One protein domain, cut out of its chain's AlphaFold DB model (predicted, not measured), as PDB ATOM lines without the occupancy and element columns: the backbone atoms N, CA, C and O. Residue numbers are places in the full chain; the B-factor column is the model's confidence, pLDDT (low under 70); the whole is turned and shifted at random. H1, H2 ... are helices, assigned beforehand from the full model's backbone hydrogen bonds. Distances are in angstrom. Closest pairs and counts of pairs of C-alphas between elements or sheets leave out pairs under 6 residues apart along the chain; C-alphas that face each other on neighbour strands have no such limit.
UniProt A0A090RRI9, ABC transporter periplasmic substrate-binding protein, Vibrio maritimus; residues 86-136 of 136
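AT A GLANCE: This is residues 86 to 136 of the 136 residues of the protein "ABC transporter periplasmic substrate-binding protein" of Vibrio maritimus (UniProt A0A090RRI9). A lopsided helical hairpin: the short helix H1 lies side by side with part of the much longer helix H2, nearly antiparallel to it, and a long looped link, residues 99 to 114, joins them at one end. At the other end residues 130 to 136, of which 130 to 133 belong to H2, stick out free. The printed part has 51 residues with two named helices, H1 then H2, and no named strand; the class is all helix, though the helices hold 25 of the 51 residues, under half. The whole is only just loose, close to compact, with a radius of gyration of the C-alphas of 11.9 A, and is elongated, spanning 37 by 19 by 16 A.

HOW THE PARTS SIT: H1, residues 93 to 98, and H2, residues 115 to 133, touch and form a helical hairpin. Their closest C-alphas, those of Lys 95 and Thr 121, are 5.7 A apart. The two run opposite ways at a shallow tilt of 8 degrees, with centres 11.1 A apart. H2 touches H1 with residues 117 to 125 alone. Every O i to N i+4 pair is within hydrogen-bond range in H1; in H2, 13 of 15 are.

IN THESE COORDINATES: H1 begins at C-alpha 93, at (-34.947, 18.633, 51.168), and measures 8.9 A from first to last C-alpha. H2, 19 residues, runs 27.9 A from C-alpha 115 at (-48.780, 8.180, 50.492) to C-alpha 133 at (-36.250, 26.393, 33.523).

THE WHOLE: The two C-alphas farthest apart, those of Ala 110 and Ser 136, are 37.2 A apart. The link from H1 to H2, 16 residues, is long. The printed part has no cut. Its mean pLDDT is 74.5; residues 86 to 92 and 127 to 136 of the model are under 70.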
ATOM      1  N   ALA A  86     -38.419  26.118  58.798       65.38
ATOM      2  CA  ALA A  86     -39.193  26.499  57.625       65.38
ATOM      3  C   ALA A  86     -38.239  26.993  56.526       65.38
ATOM      4  O   ALA A  86     -37.461  27.926  56.732       65.38
ATOM      5  N   GLN A  87     -38.285  26.353  55.362       63.44
ATOM      6  CA  GLN A  87     -37.578  26.837  54.184       63.44
ATOM      7  C   GLN A  87     -38.457  27.876  53.491       63.44
ATOM      8  O   GLN A  87     -39.653  27.664  53.311       63.44
ATOM      9  N   ARG A  88     -37.868  29.012  53.105       58.09
ATOM     10  CA  ARG A  88     -38.602  30.123  52.472       58.09
ATOM     11  C   ARG A  88     -39.133  29.776  51.076       58.09
ATOM     12  O   ARG A  88     -40.001  30.474  50.570       58.09
ATOM     13  N   TYR A  89     -38.613  28.707  50.479       61.66
ATOM     14  CA  TYR A  89     -38.976  28.238  49.151       61.66
ATOM     15  C   TYR A  89     -39.165  26.715  49.154       61.66
ATOM     16  O   TYR A  89     -38.472  26.027  49.917       61.66
ATOM     17  N   PRO A  90     -40.045  26.187  48.284       61.25
ATOM     18  CA  PRO A  90     -40.125  24.764  47.961       61.25
ATOM     19  C   PRO A  90     -38.731  24.162  47.745       61.25
ATOM     20  O   PRO A  90     -37.929  24.687  46.971       61.25
ATOM     21  N   SER A  91     -38.400  23.079  48.450       67.62
ATOM     22  CA  SER A  91     -37.092  22.423  48.350       67.62
ATOM     23  C   SER A  91     -37.246  20.910  48.373       67.62
ATOM     24  O   SER A  91     -38.022  20.375  49.161       67.62
ATOM     25  N   SER A  92     -36.440  20.217  47.568       69.88
ATOM     26  CA  SER A  92     -36.323  18.754  47.568       69.88
ATOM     27  C   SER A  92     -35.892  18.191  48.926       69.88
ATOM     28  O   SER A  92     -36.187  17.040  49.229       69.88
ATOM     29  N   ASN A  93     -35.273  19.008  49.788       75.50
ATOM     30  CA  ASN A  93     -34.947  18.633  51.168       75.50
ATOM     31  C   ASN A  93     -36.194  18.285  51.994       75.50
ATOM     32  O   ASN A  93     -36.077  17.575  52.986       75.50
ATOM     33  N   LEU A  94     -37.384  18.746  51.584       80.19
ATOM     34  CA  LEU A  94     -38.641  18.368  52.222       80.19
ATOM     35  C   LEU A  94     -38.893  16.856  52.113       80.19
ATOM     36  O   LEU A  94     -39.376  16.262  53.074       80.19
ATOM     37  N   LYS A  95     -38.474  16.218  51.006       82.56
ATOM     38  CA  LYS A  95     -38.564  14.759  50.842       82.56
ATOM     39  C   LYS A  95     -37.722  14.030  51.890       82.56
ATOM     40  O   LYS A  95     -38.202  13.105  52.525       82.56
ATOM     41  N   ILE A  96     -36.503  14.509  52.153       83.12
ATOM     42  CA  ILE A  96     -35.579  13.904  53.131       83.12
ATOM     43  C   ILE A  96     -36.154  13.924  54.562       83.12
ATOM     44  O   ILE A  96     -35.773  13.095  55.391       83.12
ATOM     45  N   VAL A  97     -37.052  14.870  54.856       82.88
ATOM     46  CA  VAL A  97     -37.676  15.052  56.176       82.88
ATOM     47  C   VAL A  97     -39.014  14.312  56.298       82.88
ATOM     48  O   VAL A  97     -39.312  13.810  57.376       82.88
ATOM     49  N   TRP A  98     -39.818  14.240  55.232       84.62
ATOM     50  CA  TRP A  98     -41.223  13.808  55.328       84.62
ATOM     51  C   TRP A  98     -41.618  12.638  54.427       84.62
ATOM     52  O   TRP A  98     -42.601  11.971  54.730       84.62
ATOM     53  N   ASN A  99     -40.890  12.394  53.337       87.00
ATOM     54  CA  ASN A  99     -41.253  11.364  52.368       87.00
ATOM     55  C   ASN A  99     -40.812   9.981  52.871       87.00
ATOM     56  O   ASN A  99     -39.717   9.811  53.423       87.00
ATOM     57  N   SER A 100     -41.670   8.991  52.660       87.88
ATOM     58  CA  SER A 100     -41.509   7.621  53.135       87.88
ATOM     59  C   SER A 100     -40.304   6.908  52.513       87.88
ATOM     60  O   SER A 100     -39.698   6.061  53.169       87.88
ATOM     61  N   ASN A 101     -39.854   7.313  51.316       86.62
ATOM     62  CA  ASN A 101     -38.618   6.806  50.701       86.62
ATOM     63  C   ASN A 101     -37.356   7.176  51.495       86.62
ATOM     64  O   ASN A 101     -36.302   6.571  51.315       86.62
ATOM     65  N   PHE A 102     -37.451   8.167  52.384       84.00
ATOM     66  CA  PHE A 102     -36.366   8.609  53.253       84.00
ATOM     67  C   PHE A 102     -36.604   8.192  54.707       84.00
ATOM     68  O   PHE A 102     -36.102   8.841  55.624       84.00
ATOM     69  N   ILE A 103     -37.348   7.105  54.942       84.56
ATOM     70  CA  ILE A 103     -37.622   6.586  56.288       84.56
ATOM     71  C   ILE A 103     -36.352   6.292  57.087       84.56
ATOM     72  O   ILE A 103     -36.392   6.403  58.297       84.56
ATOM     73  N   ASP A 104     -35.226   5.964  56.451       82.69
ATOM     74  CA  ASP A 104     -33.969   5.677  57.157       82.69
ATOM     75  C   ASP A 104     -33.107   6.933  57.375       82.69
ATOM     76  O   ASP A 104     -32.111   6.908  58.097       82.69
ATOM     77  N   SER A 105     -33.502   8.072  56.798       81.25
ATOM     78  CA  SER A 105     -32.814   9.352  56.979       81.25
ATOM     79  C   SER A 105     -32.929   9.829  58.421       81.25
ATOM     80  O   SER A 105     -34.025   9.899  58.971       81.25
ATOM     81  N   THR A 106     -31.832  10.274  59.031       77.81
ATOM     82  CA  THR A 106     -31.864  10.873  60.379       77.81
ATOM     83  C   THR A 106     -32.674  12.171  60.451       77.81
ATOM     84  O   THR A 106     -33.047  12.599  61.544       77.81
ATOM     85  N   TYR A 107     -32.973  12.786  59.303       79.06
ATOM     86  CA  TYR A 107     -33.832  13.964  59.194       79.06
ATOM     87  C   TYR A 107     -35.333  13.624  59.178       79.06
ATOM     88  O   TYR A 107     -36.125  14.487  59.551       79.06
ATOM     89  N   ASN A 108     -35.738  12.390  58.837       81.12
ATOM     90  CA  ASN A 108     -37.130  11.929  58.969       81.12
ATOM     91  C   ASN A 108     -37.387  11.397  60.386       81.12
ATOM     92  O   ASN A 108     -37.649  10.215  60.613       81.12
ATOM     93  N   GLN A 109     -37.249  12.284  61.367       80.31
ATOM     94  CA  GLN A 109     -37.284  11.938  62.790       80.31
ATOM     95  C   GLN A 109     -38.656  11.438  63.255       80.31
ATOM     96  O   GLN A 109     -38.733  10.642  64.182       80.31
ATOM     97  N   ALA A 110     -39.733  11.886  62.604       82.25
ATOM     98  CA  ALA A 110     -41.090  11.432  62.895       82.25
ATOM     99  C   ALA A 110     -41.412  10.057  62.275       82.25
ATOM    100  O   ALA A 110     -42.422   9.460  62.635       82.25
ATOM    101  N   GLY A 111     -40.578   9.555  61.354       81.38
ATOM    102  CA  GLY A 111     -40.794   8.269  60.691       81.38
ATOM    103  C   GLY A 111     -42.057   8.242  59.830       81.38
ATOM    104  O   GLY A 111     -42.775   7.244  59.832       81.38
ATOM    105  N   VAL A 112     -42.355   9.341  59.130       83.00
ATOM    106  CA  VAL A 112     -43.608   9.484  58.377       83.00
ATOM    107  C   VAL A 112     -43.678   8.473  57.232       83.00
ATOM    108  O   VAL A 112     -42.742   8.340  56.445       83.00
ATOM    109  N   LYS A 113     -44.812   7.766  57.162       86.31
ATOM    110  CA  LYS A 113     -45.196   6.845  56.088       86.31
ATOM    111  C   LYS A 113     -46.644   7.117  55.710       86.31
ATOM    112  O   LYS A 113     -47.553   6.527  56.290       86.31
ATOM    113  N   ASP A 114     -46.848   8.040  54.779       86.44
ATOM    114  CA  ASP A 114     -48.177   8.410  54.304       86.44
ATOM    115  C   ASP A 114     -48.106   8.725  52.798       86.44
ATOM    116  O   ASP A 114     -47.382   9.648  52.417       86.44
ATOM    117  N   PRO A 115     -48.840   7.989  51.941       83.75
ATOM    118  CA  PRO A 115     -48.780   8.180  50.492       83.75
ATOM    119  C   PRO A 115     -49.252   9.571  50.046       83.75
ATOM    120  O   PRO A 115     -48.787  10.070  49.025       83.75
ATOM    121  N   VAL A 116     -50.129  10.231  50.812       86.38
ATOM    122  CA  VAL A 116     -50.570  11.604  50.527       86.38
ATOM    123  C   VAL A 116     -49.434  12.589  50.797       86.38
ATOM    124  O   VAL A 116     -49.226  13.530  50.034       86.38
ATOM    125  N   ILE A 117     -48.667  12.379  51.872       83.00
ATOM    126  CA  ILE A 117     -47.488  13.205  52.163       83.00
ATOM    127  C   ILE A 117     -46.408  12.986  51.102       83.00
ATOM    128  O   ILE A 117     -45.789  13.959  50.667       83.00
ATOM    129  N   ASP A 118     -46.223  11.750  50.641       86.56
ATOM    130  CA  ASP A 118     -45.279  11.439  49.568       86.56
ATOM    131  C   ASP A 118     -45.611  12.229  48.296       86.56
ATOM    132  O   ASP A 118     -44.770  13.005  47.833       86.56
ATOM    133  N   GLU A 119     -46.860  12.150  47.825       86.75
ATOM    134  CA  GLU A 119     -47.341  12.886  46.649       86.75
ATOM    135  C   GLU A 119     -47.156  14.404  46.800       86.75
ATOM    136  O   GLU A 119     -46.610  15.069  45.916       86.75
ATOM    137  N   LEU A 120     -47.538  14.970  47.950       85.25
ATOM    138  CA  LEU A 120     -47.377  16.404  48.203       85.25
ATOM    139  C   LEU A 120     -45.902  16.831  48.171       85.25
ATOM    140  O   LEU A 120     -45.571  17.881  47.616       85.25
ATOM    141  N   THR A 121     -45.002  16.035  48.753       84.75
ATOM    142  CA  THR A 121     -43.562  16.343  48.732       84.75
ATOM    143  C   THR A 121     -42.946  16.207  47.339       84.75
ATOM    144  O   THR A 121     -42.007  16.945  47.023       84.75
ATOM    145  N   ASP A 122     -43.482  15.321  46.498       85.06
ATOM    146  CA  ASP A 122     -43.090  15.177  45.098       85.06
ATOM    147  C   ASP A 122     -43.516  16.397  44.276       85.06
ATOM    148  O   ASP A 122     -42.655  17.062  43.697       85.06
ATOM    149  N   LEU A 123     -44.785  16.803  44.360       84.50
ATOM    150  CA  LEU A 123     -45.308  17.990  43.670       84.50
ATOM    151  C   LEU A 123     -44.556  19.278  44.041       84.50
ATOM    152  O   LEU A 123     -44.246  20.109  43.181       84.50
ATOM    153  N   ILE A 124     -44.224  19.456  45.324       82.31
ATOM    154  CA  ILE A 124     -43.445  20.609  45.802       82.31
ATOM    155  C   ILE A 124     -42.043  20.615  45.180       82.31
ATOM    156  O   ILE A 124     -41.547  21.679  44.805       82.31
ATOM    157  N   ALA A 125     -41.397  19.457  45.055       79.38
ATOM    158  CA  ALA A 125     -40.076  19.375  44.439       79.38
ATOM    159  C   ALA A 125     -40.125  19.622  42.926       79.38
ATOM    160  O   ALA A 125     -39.254  20.317  42.398       79.38
ATOM    161  N   ASP A 126     -41.157  19.117  42.254       78.12
ATOM    162  CA  ASP A 126     -41.313  19.218  40.803       78.12
ATOM    163  C   ASP A 126     -41.697  20.638  40.370       78.12
ATOM    164  O   ASP A 126     -41.149  21.162  39.399       78.12
ATOM    165  N   SER A 127     -42.539  21.335  41.146       69.62
ATOM    166  CA  SER A 127     -42.881  22.746  40.891       69.62
ATOM    167  C   SER A 127     -41.650  23.667  40.841       69.62
ATOM    168  O   SER A 127     -41.641  24.668  40.121       69.62
ATOM    169  N   ARG A 128     -40.564  23.301  41.538       60.00
ATOM    170  CA  ARG A 128     -39.281  24.009  41.478       60.00
ATOM    171  C   ARG A 128     -38.503  23.728  40.191       60.00
ATOM    172  O   ARG A 128     -37.800  24.630  39.735       60.00
ATOM    173  N   MET A 129     -38.586  22.520  39.624       55.34
ATOM    174  CA  MET A 129     -37.929  22.222  38.342       55.34
ATOM    175  C   MET A 129     -38.474  23.141  37.252       55.34
ATOM    176  O   MET A 129     -37.699  23.815  36.583       55.34
ATOM    177  N   ILE A 130     -39.799  23.299  37.217       52.34
ATOM    178  CA  ILE A 130     -40.479  24.206  36.288       52.34
ATOM    179  C   ILE A 130     -39.956  25.640  36.454       52.34
ATOM    180  O   ILE A 130     -39.605  26.290  35.480       52.34
ATOM    181  N   GLN A 131     -39.829  26.140  37.686       50.12
ATOM    182  CA  GLN A 131     -39.410  27.525  37.929       50.12
ATOM    183  C   GLN A 131     -37.928  27.800  37.616       50.12
ATOM    184  O   GLN A 131     -37.570  28.947  37.352       50.12
ATOM    185  N   LYS A 132     -37.065  26.776  37.647       50.12
ATOM    186  CA  LYS A 132     -35.643  26.904  37.293       50.12
ATOM    187  C   LYS A 132     -35.447  27.038  35.778       50.12
ATOM    188  O   LYS A 132     -34.571  27.792  35.368       50.12
ATOM    189  N   ASP A 133     -36.300  26.385  34.992       50.09
ATOM    190  CA  ASP A 133     -36.250  26.393  33.523       50.09
ATOM    191  C   ASP A 133     -36.790  27.697  32.902       50.09
ATOM    192  O   ASP A 133     -36.504  28.002  31.751       50.09
ATOM    193  N   TYR A 134     -37.528  28.518  33.661       47.66
ATOM    194  CA  TYR A 134     -38.027  29.822  33.192       47.66
ATOM    195  C   TYR A 134     -36.996  30.968  33.248       47.66
ATOM    196  O   TYR A 134     -37.278  32.052  32.738       47.66
ATOM    197  N   TRP A 135     -35.822  30.765  33.860       44.03
ATOM    198  CA  TRP A 135     -34.785  31.803  34.031       44.03
ATOM    199  C   TRP A 135     -33.407  31.411  33.471       44.03
ATOM    200  O   TRP A 135     -32.407  32.056  33.794       44.03
ATOM    201  N   SER A 136     -33.350  30.365  32.649       45.44
ATOM    202  CA  SER A 136     -32.183  29.967  31.847       45.44
ATOM    203  C   SER A 136     -32.427  30.256  30.376       45.44
ATOM    204  O   SER A 136     -31.486  30.744  29.718       45.44
TER     205      SER A 136